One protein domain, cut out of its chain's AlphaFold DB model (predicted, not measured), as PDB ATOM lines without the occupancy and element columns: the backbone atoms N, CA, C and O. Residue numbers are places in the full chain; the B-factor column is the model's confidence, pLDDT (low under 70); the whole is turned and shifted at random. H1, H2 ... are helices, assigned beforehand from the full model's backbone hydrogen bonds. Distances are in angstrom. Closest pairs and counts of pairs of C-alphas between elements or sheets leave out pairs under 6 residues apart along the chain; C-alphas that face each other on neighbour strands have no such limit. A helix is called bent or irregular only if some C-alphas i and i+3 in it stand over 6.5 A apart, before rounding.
ATOM      1  N   GLU A   3     230.871 189.850 215.957       98.00
ATOM      2  CA  GLU A   3     230.161 189.339 217.133       98.00
ATOM      3  C   GLU A   3     230.972 188.283 217.903       98.00
ATOM      4  O   GLU A   3     231.057 188.332 219.129       98.00
ATOM      5  N   ALA A   4     231.571 187.315 217.202       97.81
ATOM      6  CA  ALA A   4     232.366 186.275 217.851       97.81
ATOM      7  C   ALA A   4     233.616 186.862 218.521       97.81
ATOM      8  O   ALA A   4     233.951 186.457 219.631       97.81
ATOM      9  N   HIS A   5     234.270 187.831 217.872       98.00
ATOM     10  CA  HIS A   5     235.433 188.527 218.428       98.00
ATOM     11  C   HIS A   5     235.067 189.282 219.711       98.00
ATOM     12  O   HIS A   5     235.684 189.054 220.754       98.00
ATOM     13  N   GLN A   6     233.975 190.054 219.680       97.94
ATOM     14  CA  GLN A   6     233.489 190.787 220.848       97.94
ATOM     15  C   GLN A   6     233.167 189.855 222.025       97.94
ATOM     16  O   GLN A   6     233.583 190.115 223.153       97.94
ATOM     17  N   ARG A   7     232.497 188.720 221.774       98.00
ATOM     18  CA  ARG A   7     232.178 187.735 222.825       98.00
ATOM     19  C   ARG A   7     233.430 187.162 223.493       98.00
ATOM     20  O   ARG A   7     233.421 186.932 224.701       98.00
ATOM     21  N   VAL A   8     234.498 186.927 222.729       97.38
ATOM     22  CA  VAL A   8     235.774 186.442 223.276       97.38
ATOM     23  C   VAL A   8     236.438 187.522 224.131       97.38
ATOM     24  O   VAL A   8     236.860 187.228 225.251       97.38
ATOM     25  N   GLN A   9     236.474 188.769 223.654       97.38
ATOM     26  CA  GLN A   9     237.017 189.892 224.420       97.38
ATOM     27  C   GLN A   9     236.263 190.106 225.741       97.38
ATOM     28  O   GLN A   9     236.888 190.304 226.786       97.38
ATOM     29  N   ASP A  10     234.933 190.013 225.722       97.06
ATOM     30  CA  ASP A  10     234.096 190.142 226.917       97.06
ATOM     31  C   ASP A  10     234.328 188.984 227.895       97.06
ATOM     32  O   ASP A  10     234.456 189.197 229.104       97.06
ATOM     33  N   GLY A  11     234.435 187.754 227.384       96.06
ATOM     34  CA  GLY A  11     234.791 186.582 228.182       96.06
ATOM     35  C   GLY A  11     236.133 186.760 228.893       96.06
ATOM     36  O   GLY A  11     236.235 186.522 230.098       96.06
ATOM     37  N   LEU A  12     237.137 187.265 228.174       96.00
ATOM     38  CA  LEU A  12     238.448 187.559 228.737       96.00
ATOM     39  C   LEU A  12     238.365 188.624 229.833       96.00
ATOM     40  O   LEU A  12     238.848 188.394 230.941       96.00
ATOM     41  N   ASN A  13     237.690 189.744 229.567       95.75
ATOM     42  CA  ASN A  13     237.496 190.819 230.542       95.75
ATOM     43  C   ASN A  13     236.809 190.322 231.824       95.75
ATOM     44  O   ASN A  13     237.164 190.732 232.932       95.75
ATOM     45  N   ASN A  14     235.852 189.402 231.684       95.56
ATOM     46  CA  ASN A  14     235.127 188.820 232.806       95.56
ATOM     47  C   ASN A  14     235.975 187.846 233.633       95.56
ATOM     48  O   ASN A  14     235.839 187.810 234.855       95.56
ATOM     49  N   LEU A  15     236.844 187.058 233.005       95.88
ATOM     50  CA  LEU A  15     237.595 186.012 233.703       95.88
ATOM     51  C   LEU A  15     238.957 186.486 234.225       95.88
ATOM     52  O   LEU A  15     239.444 185.939 235.215       95.88
ATOM     53  N   TRP A  16     239.539 187.533 233.632       96.19
ATOM     54  CA  TRP A  16     240.900 187.987 233.941       96.19
ATOM     55  C   TRP A  16     241.139 188.270 235.427       96.19
ATOM     56  O   TRP A  16     242.207 187.987 235.958       96.19
ATOM     57  N   ARG A  17     240.118 188.757 236.141       95.50
ATOM     58  CA  ARG A  17     240.211 189.053 237.579       95.50
ATOM     59  C   ARG A  17     240.659 187.862 238.438       95.50
ATOM     60  O   ARG A  17     241.174 188.102 239.527       95.50
ATOM     61  N   PHE A  18     240.449 186.624 237.984       96.19
ATOM     62  CA  PHE A  18     240.759 185.388 238.714       96.19
ATOM     63  C   PHE A  18     242.166 184.837 238.445       96.19
ATOM     64  O   PHE A  18     242.603 183.934 239.151       96.19
ATOM     65  N   THR A  19     242.906 185.367 237.465       95.00
ATOM     66  CA  THR A  19     244.215 184.805 237.077       95.00
ATOM     67  C   THR A  19     245.314 185.046 238.115       95.00
ATOM     68  O   THR A  19     246.359 184.406 238.057       95.00
ATOM     69  N   ALA A  20     245.083 185.925 239.098       92.25
ATOM     70  CA  ALA A  20     246.038 186.215 240.167       92.25
ATOM     71  C   ALA A  20     246.343 184.972 241.013       92.25
ATOM     72  O   ALA A  20     247.504 184.704 241.308       92.25
ATOM     73  N   GLU A  21     245.311 184.197 241.353       95.06
ATOM     74  CA  GLU A  21     245.427 183.035 242.239       95.06
ATOM     75  C   GLU A  21     246.176 181.850 241.595       95.06
ATOM     76  O   GLU A  21     246.624 180.955 242.309       95.06
ATOM     77  N   LEU A  22     246.383 181.855 240.270       94.12
ATOM     78  CA  LEU A  22     247.115 180.794 239.558       94.12
ATOM     79  C   LEU A  22     248.570 180.647 240.030       94.12
ATOM     80  O   LEU A  22     249.105 179.543 240.005       94.12
ATOM     81  N   PHE A  23     249.194 181.744 240.466       93.31
ATOM     82  CA  PHE A  23     250.623 181.799 240.811       93.31
ATOM     83  C   PHE A  23     250.867 182.010 242.308       93.31
ATOM     84  O   PHE A  23     252.005 182.184 242.741       93.31
ATOM     85  N   GLU A  24     249.804 182.044 243.109       92.44
ATOM     86  CA  GLU A  24     249.903 182.268 244.546       92.44
ATOM     87  C   GLU A  24     249.996 180.936 245.279       92.44
ATOM     88  O   GLU A  24     249.143 180.062 245.118       92.44
ATOM     89  N   LEU A  25     251.034 180.794 246.101       93.06
ATOM     90  CA  LEU A  25     251.233 179.627 246.950       93.06
ATOM     91  C   LEU A  25     250.671 179.899 248.346       93.06
ATOM     92  O   LEU A  25     251.034 180.896 248.979       93.06
ATOM     93  N   ASN A  26     249.817 179.005 248.843       93.00
ATOM     94  CA  ASN A  26     249.434 178.982 250.252       93.00
ATOM     95  C   ASN A  26     250.574 178.404 251.125       93.00
ATOM     96  O   ASN A  26     251.600 177.955 250.616       93.00
ATOM     97  N   ALA A  27     250.417 178.435 252.452       93.38
ATOM     98  CA  ALA A  27     251.467 177.997 253.377       93.38
ATOM     99  C   ALA A  27     251.856 176.516 253.196       93.38
ATOM    100  O   ALA A  27     253.039 176.180 253.249       93.38
ATOM    101  N   ASP A  28     250.877 175.648 252.932       94.62
ATOM    102  CA  ASP A  28     251.112 174.218 252.718       94.62
ATOM    103  C   ASP A  28     251.866 173.982 251.402       94.62
ATOM    104  O   ASP A  28     252.840 173.233 251.358       94.62
ATOM    105  N   GLU A  29     251.476 174.682 250.335       95.12
ATOM    106  CA  GLU A  29     252.143 174.640 249.033       95.12
ATOM    107  C   GLU A  29     253.589 175.142 249.131       95.12
ATOM    108  O   GLU A  29     254.490 174.496 248.606       95.12
ATOM    109  N   GLN A  30     253.849 176.229 249.866       95.69
ATOM    110  CA  GLN A  30     255.213 176.716 250.115       95.69
ATOM    111  C   GLN A  30     256.076 175.665 250.828       95.69
ATOM    112  O   GLN A  30     257.235 175.457 250.461       95.69
ATOM    113  N   ALA A  31     255.516 174.963 251.819       97.25
ATOM    114  CA  ALA A  31     256.223 173.898 252.525       97.25
ATOM    115  C   ALA A  31     256.527 172.696 251.613       97.25
ATOM    116  O   ALA A  31     257.593 172.088 251.736       97.25
ATOM    117  N   LEU A  32     255.618 172.360 250.695       97.19
ATOM    118  CA  LEU A  32     255.804 171.286 249.716       97.19
ATOM    119  C   LEU A  32     256.825 171.656 248.633       97.19
ATOM    120  O   LEU A  32     257.628 170.805 248.249       97.19
ATOM    121  N   VAL A  33     256.843 172.915 248.187       97.19
ATOM    122  CA  VAL A  33     257.874 173.449 247.284       97.19
ATOM    123  C   VAL A  33     259.252 173.358 247.935       97.19
ATOM    124  O   VAL A  33     260.186 172.843 247.325       97.19
ATOM    125  N   ALA A  34     259.382 173.776 249.198       96.94
ATOM    126  CA  ALA A  34     260.648 173.711 249.932       96.94
ATOM    127  C   ALA A  34     261.180 172.273 250.095       96.94
ATOM    128  O   ALA A  34     262.387 172.060 250.186       96.94
ATOM    129  N   GLN A  35     260.282 171.286 250.114       98.00
ATOM    130  CA  GLN A  35     260.616 169.860 250.155       98.00
ATOM    131  C   GLN A  35     260.847 169.245 248.764       98.00
ATOM    132  O   GLN A  35     261.193 168.070 248.672       98.00
ATOM    133  N   GLY A  36     260.646 170.003 247.682       96.75
ATOM    134  CA  GLY A  36     260.757 169.511 246.307       96.75
ATOM    135  C   GLY A  36     259.647 168.538 245.897       96.75
ATOM    136  O   GLY A  36     259.832 167.768 244.958       96.75
ATOM    137  N   VAL A  37     258.508 168.540 246.600       98.06
ATOM    138  CA  VAL A  37     257.370 167.642 246.320       98.06
ATOM    139  C   VAL A  37     256.511 168.175 245.174       98.06
ATOM    140  O   VAL A  37     256.025 167.397 244.354       98.06
ATOM    141  N   ILE A  38     256.331 169.496 245.106       95.38
ATOM    142  CA  ILE A  38     255.630 170.186 244.016       95.38
ATOM    143  C   ILE A  38     256.535 171.279 243.429       95.38
ATOM    144  O   ILE A  38     257.399 171.793 244.145       95.38
ATOM    145  N   PRO A  39     256.367 171.649 242.149       92.56
ATOM    146  CA  PRO A  39     257.122 172.746 241.552       92.56
ATOM    147  C   PRO A  39     256.683 174.114 242.099       92.56
ATOM    148  O   PRO A  39     255.538 174.303 242.514       92.56
ATOM    149  N   ASP A  40     257.599 175.083 242.064       93.56
ATOM    150  CA  ASP A  40     257.325 176.472 242.438       93.56
ATOM    151  C   ASP A  40     256.675 177.242 241.281       93.56
ATOM    152  O   ASP A  40     257.353 177.777 240.403       93.56
ATOM    153  N   PHE A  41     255.347 177.336 241.306       86.75
ATOM    154  CA  PHE A  41     254.584 178.078 240.301       86.75
ATOM    155  C   PHE A  41     254.666 179.603 240.448       86.75
ATOM    156  O   PHE A  41     254.230 180.317 239.544       86.75
ATOM    157  N   SER A  42     255.216 180.135 241.545       87.81
ATOM    158  CA  SER A  42     255.281 181.589 241.742       87.81
ATOM    159  C   SER A  42     256.190 182.279 240.716       87.81
ATOM    160  O   SER A  42     255.945 183.429 240.342       87.81
ATOM    161  N   ASN A  43     257.167 181.541 240.177       86.50
ATOM    162  CA  ASN A  43     258.109 182.022 239.164       86.50
ATOM    163  C   ASN A  43     257.546 181.971 237.730       86.50
ATOM    164  O   ASN A  43     258.090 182.610 236.834       86.50
ATOM    165  N   GLU A  44     256.431 181.270 237.509       91.19
ATOM    166  CA  GLU A  44     255.851 181.044 236.174       91.19
ATOM    167  C   GLU A  44     254.999 182.223 235.675       91.19
ATOM    168  O   GLU A  44     254.631 182.297 234.500       91.19
ATOM    169  N   LYS A  45     254.686 183.182 236.556       91.19
ATOM    170  CA  LYS A  45     253.794 184.306 236.242       91.19
ATOM    171  C   LYS A  45     254.300 185.159 235.083       91.19
ATOM    172  O   LYS A  45     253.508 185.576 234.241       91.19
ATOM    173  N   GLU A  46     255.602 185.431 235.039       92.06
ATOM    174  CA  GLU A  46     256.192 186.281 234.000       92.06
ATOM    175  C   GLU A  46     256.151 185.592 232.631       92.06
ATOM    176  O   GLU A  46     255.703 186.177 231.644       92.06
ATOM    177  N   GLN A  47     256.526 184.311 232.586       94.38
ATOM    178  CA  GLN A  47     256.460 183.510 231.367       94.38
ATOM    179  C   GLN A  47     255.020 183.369 230.860       94.38
ATOM    180  O   GLN A  47     254.768 183.469 229.653       94.38
ATOM    181  N   TRP A  48     254.066 183.175 231.771       95.38
ATOM    182  CA  TRP A  48     252.649 183.134 231.433       95.38
ATOM    183  C   TRP A  48     252.152 184.478 230.888       95.38
ATOM    184  O   TRP A  48     251.509 184.495 229.840       95.38
ATOM    185  N   ASN A  49     252.492 185.601 231.533       92.94
ATOM    186  CA  ASN A  49     252.109 186.938 231.070       92.94
ATOM    187  C   ASN A  49     252.590 187.193 229.639       92.94
ATOM    188  O   ASN A  49     251.804 187.652 228.812       92.94
ATOM    189  N   GLN A  50     253.852 186.866 229.342       94.94
ATOM    190  CA  GLN A  50     254.422 187.029 228.007       94.94
ATOM    191  C   GLN A  50     253.682 186.166 226.978       94.94
ATOM    192  O   GLN A  50     253.212 186.673 225.962       94.94
ATOM    193  N   SER A  51     253.515 184.875 227.278       96.06
ATOM    194  CA  SER A  51     252.869 183.921 226.369       96.06
ATOM    195  C   SER A  51     251.422 184.312 226.062       96.06
ATOM    196  O   SER A  51     250.986 184.264 224.915       96.06
ATOM    197  N   ILE A  52     250.673 184.738 227.082       95.81
ATOM    198  CA  ILE A  52     249.290 185.181 226.908       95.81
ATOM    199  C   ILE A  52     249.232 186.514 226.165       95.81
ATOM    200  O   ILE A  52     248.400 186.654 225.276       95.81
ATOM    201  N   ALA A  53     250.103 187.480 226.462       94.69
ATOM    202  CA  ALA A  53     250.125 188.752 225.740       94.69
ATOM    203  C   ALA A  53     250.372 188.558 224.233       94.69
ATOM    204  O   ALA A  53     249.685 189.179 223.417       94.69
ATOM    205  N   ASP A  54     251.295 187.666 223.866       96.50
ATOM    206  CA  ASP A  54     251.585 187.338 222.468       96.50
ATOM    207  C   ASP A  54     250.387 186.673 221.774       96.50
ATOM    208  O   ASP A  54     250.017 187.062 220.662       96.50
ATOM    209  N   GLU A  55     249.724 185.726 222.443       96.81
ATOM    210  CA  GLU A  55     248.563 185.038 221.872       96.81
ATOM    211  C   GLU A  55     247.348 185.971 221.749       96.81
ATOM    212  O   GLU A  55     246.660 185.966 220.728       96.81
ATOM    213  N   LEU A  56     247.103 186.845 222.733       96.25
ATOM    214  CA  LEU A  56     246.036 187.845 222.640       96.25
ATOM    215  C   LEU A  56     246.280 188.813 221.487       96.25
ATOM    216  O   LEU A  56     245.369 189.067 220.701       96.25
ATOM    217  N   LYS A  57     247.520 189.279 221.320       96.56
ATOM    218  CA  LYS A  57     247.897 190.136 220.194       96.56
ATOM    219  C   LYS A  57     247.659 189.444 218.851       96.56
ATOM    220  O   LYS A  57     247.160 190.083 217.927       96.56
ATOM    221  N   ARG A  58     247.981 188.151 218.736       97.12
ATOM    222  CA  ARG A  58     247.749 187.351 217.522       97.12
ATOM    223  C   ARG A  58     246.269 187.293 217.125       97.12
ATOM    224  O   ARG A  58     245.976 187.234 215.934       97.12
ATOM    225  N   PHE A  59     245.359 187.320 218.096       96.44
ATOM    226  CA  PHE A  59     243.911 187.342 217.868       96.44
ATOM    227  C   PHE A  59     243.295 188.749 217.885       96.44
ATOM    228  O   PHE A  59     242.072 188.873 217.895       96.44
ATOM    229  N   GLU A  60     244.117 189.802 217.890       97.00
ATOM    230  CA  GLU A  60     243.658 191.195 217.984       97.00
ATOM    231  C   GLU A  60     242.781 191.441 219.231       97.00
ATOM    232  O   GLU A  60     241.807 192.192 219.201       97.00
ATOM    233  N   LEU A  61     243.116 190.772 220.338       97.06
ATOM    234  CA  LEU A  61     242.486 190.916 221.649       97.06
ATOM    235  C   LEU A  61     243.368 191.752 222.579       97.06
ATOM    236  O   LEU A  61     244.592 191.804 222.452       97.06
ATOM    237  N   ASN A  62     242.736 192.373 223.569       94.75
ATOM    238  CA  ASN A  62     243.381 193.226 224.558       94.75
ATOM    239  C   ASN A  62     243.377 192.568 225.938       94.75
ATOM    240  O   ASN A  62     242.399 191.929 226.331       94.75
ATOM    241  N   VAL A  63     244.446 192.793 226.704       89.19
ATOM    242  CA  VAL A  63     244.497 192.450 228.131       89.19
ATOM    243  C   VAL A  63     243.480 193.301 228.900       89.19
ATOM    244  O   VAL A  63     243.317 194.492 228.630       89.19
ATOM    245  N   ALA A  64     242.801 192.702 229.881       87.06
ATOM    246  CA  ALA A  64     241.787 193.396 230.667       87.06
ATOM    247  C   ALA A  64     242.386 194.525 231.530       87.06
ATOM    248  O   ALA A  64     243.316 194.310 232.308       87.06
ATOM    249  N   VAL A  65     241.781 195.716 231.460       78.69
ATOM    250  CA  VAL A  65     242.278 196.953 232.103       78.69
ATOM    251  C   VAL A  65     242.326 196.864 233.634       78.69
ATOM    252  O   VAL A  65     243.230 197.406 234.262       78.69
ATOM    253  N   ASN A  66     241.376 196.154 234.249       81.31
ATOM    254  CA  ASN A  66     241.242 196.083 235.710       81.31
ATOM    255  C   ASN A  66     242.249 195.130 236.381       81.31
ATOM    256  O   ASN A  66     242.287 195.053 237.609       81.31
ATOM    257  N   GLY A  67     243.046 194.396 235.595       87.69
ATOM    258  CA  GLY A  67     244.028 193.446 236.109       87.69
ATOM    259  C   GLY A  67     243.420 192.271 236.888       87.69
ATOM    260  O   GLY A  67     242.211 192.026 236.870       87.69
ATOM    261  N   ALA A  68     244.291 191.510 237.548       92.25
ATOM    262  CA  ALA A  68     243.934 190.316 238.306       92.25
ATOM    263  C   ALA A  68     244.026 190.580 239.815       92.25
ATOM    264  O   ALA A  68     245.032 191.111 240.284       92.25
ATOM    265  N   TYR A  69     242.986 190.226 240.575       92.81
ATOM    266  CA  TYR A  69     242.886 190.601 241.996       92.81
ATOM    267  C   TYR A  69     242.047 189.657 242.875       92.81
ATOM    268  O   TYR A  69     242.094 189.769 244.100       92.81
ATOM    269  N   ARG A  70     241.243 188.757 242.297       95.06
ATOM    270  CA  ARG A  70     240.419 187.800 243.055       95.06
ATOM    271  C   ARG A  70     241.273 186.615 243.509       95.06
ATOM    272  O   ARG A  70     242.068 186.104 242.725       95.06
ATOM    273  N   ARG A  71     241.080 186.215 244.768       95.00
ATOM    274  CA  ARG A  71     241.797 185.155 245.498       95.00
ATOM    275  C   ARG A  71     240.872 184.562 246.562       95.00
ATOM    276  O   ARG A  71     239.903 185.230 246.937       95.00
ATOM    277  N   GLY A  72     241.212 183.395 247.102       94.12
ATOM    278  CA  GLY A  72     240.572 182.831 248.295       94.12
ATOM    279  C   GLY A  72     240.101 181.387 248.133       94.12
ATOM    280  O   GLY A  72     239.813 180.718 249.129       94.12
ATOM    281  N   ALA A  73     240.029 180.882 246.900       94.50
ATOM    282  CA  ALA A  73     239.517 179.547 246.616       94.50
ATOM    283  C   ALA A  73     240.376 178.465 247.279       94.50
ATOM    284  O   ALA A  73     239.831 177.495 247.808       94.50
ATOM    285  N   LYS A  74     241.700 178.659 247.341       93.69
ATOM    286  CA  LYS A  74     242.614 177.733 248.034       93.69
ATOM    287  C   LYS A  74     242.402 177.676 249.554       93.69
ATOM    288  O   LYS A  74     242.890 176.752 250.193       93.69
ATOM    289  N   GLN A  75     241.678 178.634 250.136       93.56
ATOM    290  CA  GLN A  75     241.307 178.677 251.558       93.56
ATOM    291  C   GLN A  75     239.819 178.357 251.788       93.56
ATOM    292  O   GLN A  75     239.286 178.618 252.865       93.56
ATOM    293  N   GLY A  76     239.126 177.818 250.779       94.75
ATOM    294  CA  GLY A  76     237.697 177.503 250.858       94.75
ATOM    295  C   GLY A  76     236.769 178.715 250.705       94.75
ATOM    296  O   GLY A  76     235.556 178.582 250.867       94.75
ATOM    297  N   LEU A  77     237.301 179.896 250.375       96.56
ATOM    298  CA  LEU A  77     236.527 181.117 250.139       96.56
ATOM    299  C   LEU A  77     236.159 181.217 248.655       96.56
ATOM    300  O   LEU A  77     236.766 181.954 247.879       96.56
ATOM    301  N   HIS A  78     235.170 180.426 248.252       97.38
ATOM    302  CA  HIS A  78     234.716 180.367 246.867       97.38
ATOM    303  C   HIS A  78     233.695 181.460 246.535       97.38
ATOM    304  O   HIS A  78     233.029 182.015 247.408       97.38
ATOM    305  N   THR A  79     233.529 181.729 245.240       97.69
ATOM    306  CA  THR A  79     232.387 182.500 244.729       97.69
ATOM    307  C   THR A  79     231.070 181.789 245.046       97.69
ATOM    308  O   THR A  79     231.045 180.566 245.214       97.69
ATOM    309  N   GLU A  80     229.960 182.516 244.974       97.38
ATOM    310  CA  GLU A  80     228.595 182.007 245.123       97.38
ATOM    311  C   GLU A  80     228.268 180.812 244.204       97.38
ATOM    312  O   GLU A  80     227.403 179.998 244.525       97.38
ATOM    313  N   HIS A  81     228.992 180.659 243.090       97.81
ATOM    314  CA  HIS A  81     228.779 179.587 242.120       97.81
ATOM    315  C   HIS A  81     229.041 178.178 242.672       97.81
ATOM    316  O   HIS A  81     228.311 177.250 242.318       97.81
ATOM    317  N   LEU A  82     230.045 177.985 243.541       98.31
ATOM    318  CA  LEU A  82     230.435 176.628 243.949       98.31
ATOM    319  C   LEU A  82     229.339 175.934 244.767       98.31
ATOM    320  O   LEU A  82     229.135 174.731 244.625       98.31
ATOM    321  N   GLY A  83     228.604 176.682 245.591       97.81
ATOM    322  CA  GLY A  83     227.536 176.120 246.421       97.81
ATOM    323  C   GLY A  83     226.456 175.419 245.594       97.81
ATOM    324  O   GLY A  83     226.073 174.295 245.916       97.81
ATOM    325  N   TYR A  84     226.019 176.048 244.498       97.88
ATOM    326  CA  TYR A  84     225.032 175.469 243.583       97.88
ATOM    327  C   TYR A  84     225.567 174.223 242.875       97.88
ATOM    328  O   TYR A  84     224.887 173.197 242.859       97.88
ATOM    329  N   LEU A  85     226.803 174.285 242.370       98.31
ATOM    330  CA  LEU A  85     227.447 173.147 241.708       98.31
ATOM    331  C   LEU A  85     227.541 171.934 242.638       98.31
ATOM    332  O   LEU A  85     227.199 170.821 242.247       98.31
ATOM    333  N   LEU A  86     227.963 172.138 243.889       98.44
ATOM    334  CA  LEU A  86     228.064 171.050 244.861       98.44
ATOM    335  C   LEU A  86     226.693 170.519 245.284       98.44
ATOM    336  O   LEU A  86     226.564 169.317 245.505       98.44
ATOM    337  N   ALA A  87     225.679 171.377 245.406       98.19
ATOM    338  CA  ALA A  87     224.325 170.946 245.743       98.19
ATOM    339  C   ALA A  87     223.755 169.993 244.681       98.19
ATOM    340  O   ALA A  87     223.198 168.954 245.033       98.19
ATOM    341  N   GLU A  88     223.947 170.314 243.401       98.25
ATOM    342  CA  GLU A  88     223.537 169.458 242.287       98.25
ATOM    343  C   GLU A  88     224.381 168.178 242.223       98.25
ATOM    344  O   GLU A  88     223.839 167.072 242.304       98.25
ATOM    345  N   MET A  89     225.712 168.323 242.181       98.31
ATOM    346  CA  MET A  89     226.663 167.213 242.047       98.31
ATOM    347  C   MET A  89     226.530 166.181 243.171       98.31
ATOM    348  O   MET A  89     226.675 164.984 242.942       98.31
ATOM    349  N   GLN A  90     226.269 166.632 244.399       98.12
ATOM    350  CA  GLN A  90     226.239 165.768 245.579       98.12
ATOM    351  C   GLN A  90     224.823 165.331 245.963       98.12
ATOM    352  O   GLN A  90     224.671 164.672 246.991       98.12
ATOM    353  N   SER A  91     223.798 165.680 245.180       97.88
ATOM    354  CA  SER A  91     222.391 165.412 245.510       97.88
ATOM    355  C   SER A  91     222.142 163.937 245.856       97.88
ATOM    356  O   SER A  91     221.761 163.633 246.985       97.88
ATOM    357  N   ILE A  92     222.459 163.012 244.944       97.50
ATOM    358  CA  ILE A  92     222.259 161.566 245.148       97.50
ATOM    359  C   ILE A  92     223.088 161.037 246.319       97.50
ATOM    360  O   ILE A  92     222.556 160.319 247.164       97.50
ATOM    361  N   GLN A  93     224.361 161.429 246.419       97.38
ATOM    362  CA  GLN A  93     225.237 160.956 247.494       97.38
ATOM    363  C   GLN A  93     224.784 161.443 248.878       97.38
ATOM    364  O   GLN A  93     224.950 160.730 249.866       97.38
ATOM    365  N   ARG A  94     224.202 162.646 248.969       97.56
ATOM    366  CA  ARG A  94     223.644 163.187 250.216       97.56
ATOM    367  C   ARG A  94     222.301 162.551 250.572       97.56
ATOM    368  O   ARG A  94     222.019 162.396 251.756       97.56
ATOM    369  N   THR A  95     221.486 162.179 249.584       97.94
ATOM    370  CA  THR A  95     220.204 161.492 249.813       97.94
ATOM    371  C   THR A  95     220.392 160.017 250.176       97.94
ATOM    372  O   THR A  95     219.690 159.520 251.055       97.94
ATOM    373  N   TYR A  96     221.346 159.324 249.546       97.50
ATOM    374  CA  TYR A  96     221.597 157.888 249.725       97.50
ATOM    375  C   TYR A  96     223.068 157.604 250.086       97.50
ATOM    376  O   TYR A  96     223.809 157.026 249.285       97.50
TER     377      TYR A  96
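AT A GLANCE: This is residues 3 to 96 of the 101 residues of the protein "Phenylacetate-CoA oxygenase subunit PaaI" of Acinetobacter sp. (UniProt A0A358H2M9). Two long helices, H1 and H3, run opposite ways like the limbs of an open U, meeting where H1 ends and H3 begins, with the short helix H2 in the turn between them. From the far end of H3 a long link, residues 59 to 80, folds back across H1 near residues 68 to 70 and leads to H4 and H5, where residues 83 to 96 stick out as an arm. The printed part has 94 residues with five named helices, H1 to H5 in that order, and no named strand: the class is all helix. The whole is loose, with a radius of gyration of the C-alphas of 17.4 A, and flat, spanning 50 by 42 by 19 A.

HOW THE PARTS SIT: The printed part begins with H1, residues 3 to 23, which has a kink of 55 degrees near residue 17. H2, residues 27 to 34, follows after a tight link of 3 residues and is apart from H1. A short link of 6 residues joins H2 to H3, residues 41 to 58, which has a kink of 33 degrees near residue 48; H2 and H3 are apart. H1 and H3 touch, H1 with residues 22 to 23 alone and H3 with residues 41 to 45 alone; their closest C-alphas, those of Phe 23 and Ser 42, are 4.8 A apart. Their lines stand at a shallow tilt of 12 degrees, opposite ways, with 14.1 A from centre to centre. H4, residues 81 to 89, is apart from H1, H2 and H3. H5, residues 91 to 95, is apart from H1, H2 and H3 too, and H4 and H5 meet only through their link, a tight one of 1 residue. In H2, H4 and H5 every O i to N i+4 pair is within hydrogen-bond range; in H1 it is 10 of 17 and in H3 11 of 14.

IN THESE COORDINATES: H1 starts at C-alpha 3, (230.161, 189.339, 217.133), and measures 32.2 A from first to last C-alpha. It is irregular, but only just: C-alphas 17 and 20 are 7.0 A apart. H2 measures 10.7 A. H3 measures 25.5 A from C-alpha 41, (254.584, 178.078, 240.301), and is irregular, also only just, with C-alphas 43 and 46 lying 7.0 A apart. H4 measures 12.6 A and H5 6.2 A, ending at C-alpha 95, (220.204, 161.492, 249.813).

THE WHOLE: The two C-alphas farthest apart, those of Lys 57 and Tyr 96, are 51.0 A apart. Without the free residues 83 to 96, the body of 80 residues spans 48 by 31 by 18 A. The printed part has no cut. The link from H3 to H4, 22 residues, is long. The mean pLDDT of the printed part is 95.0, and no printed residue is under 70.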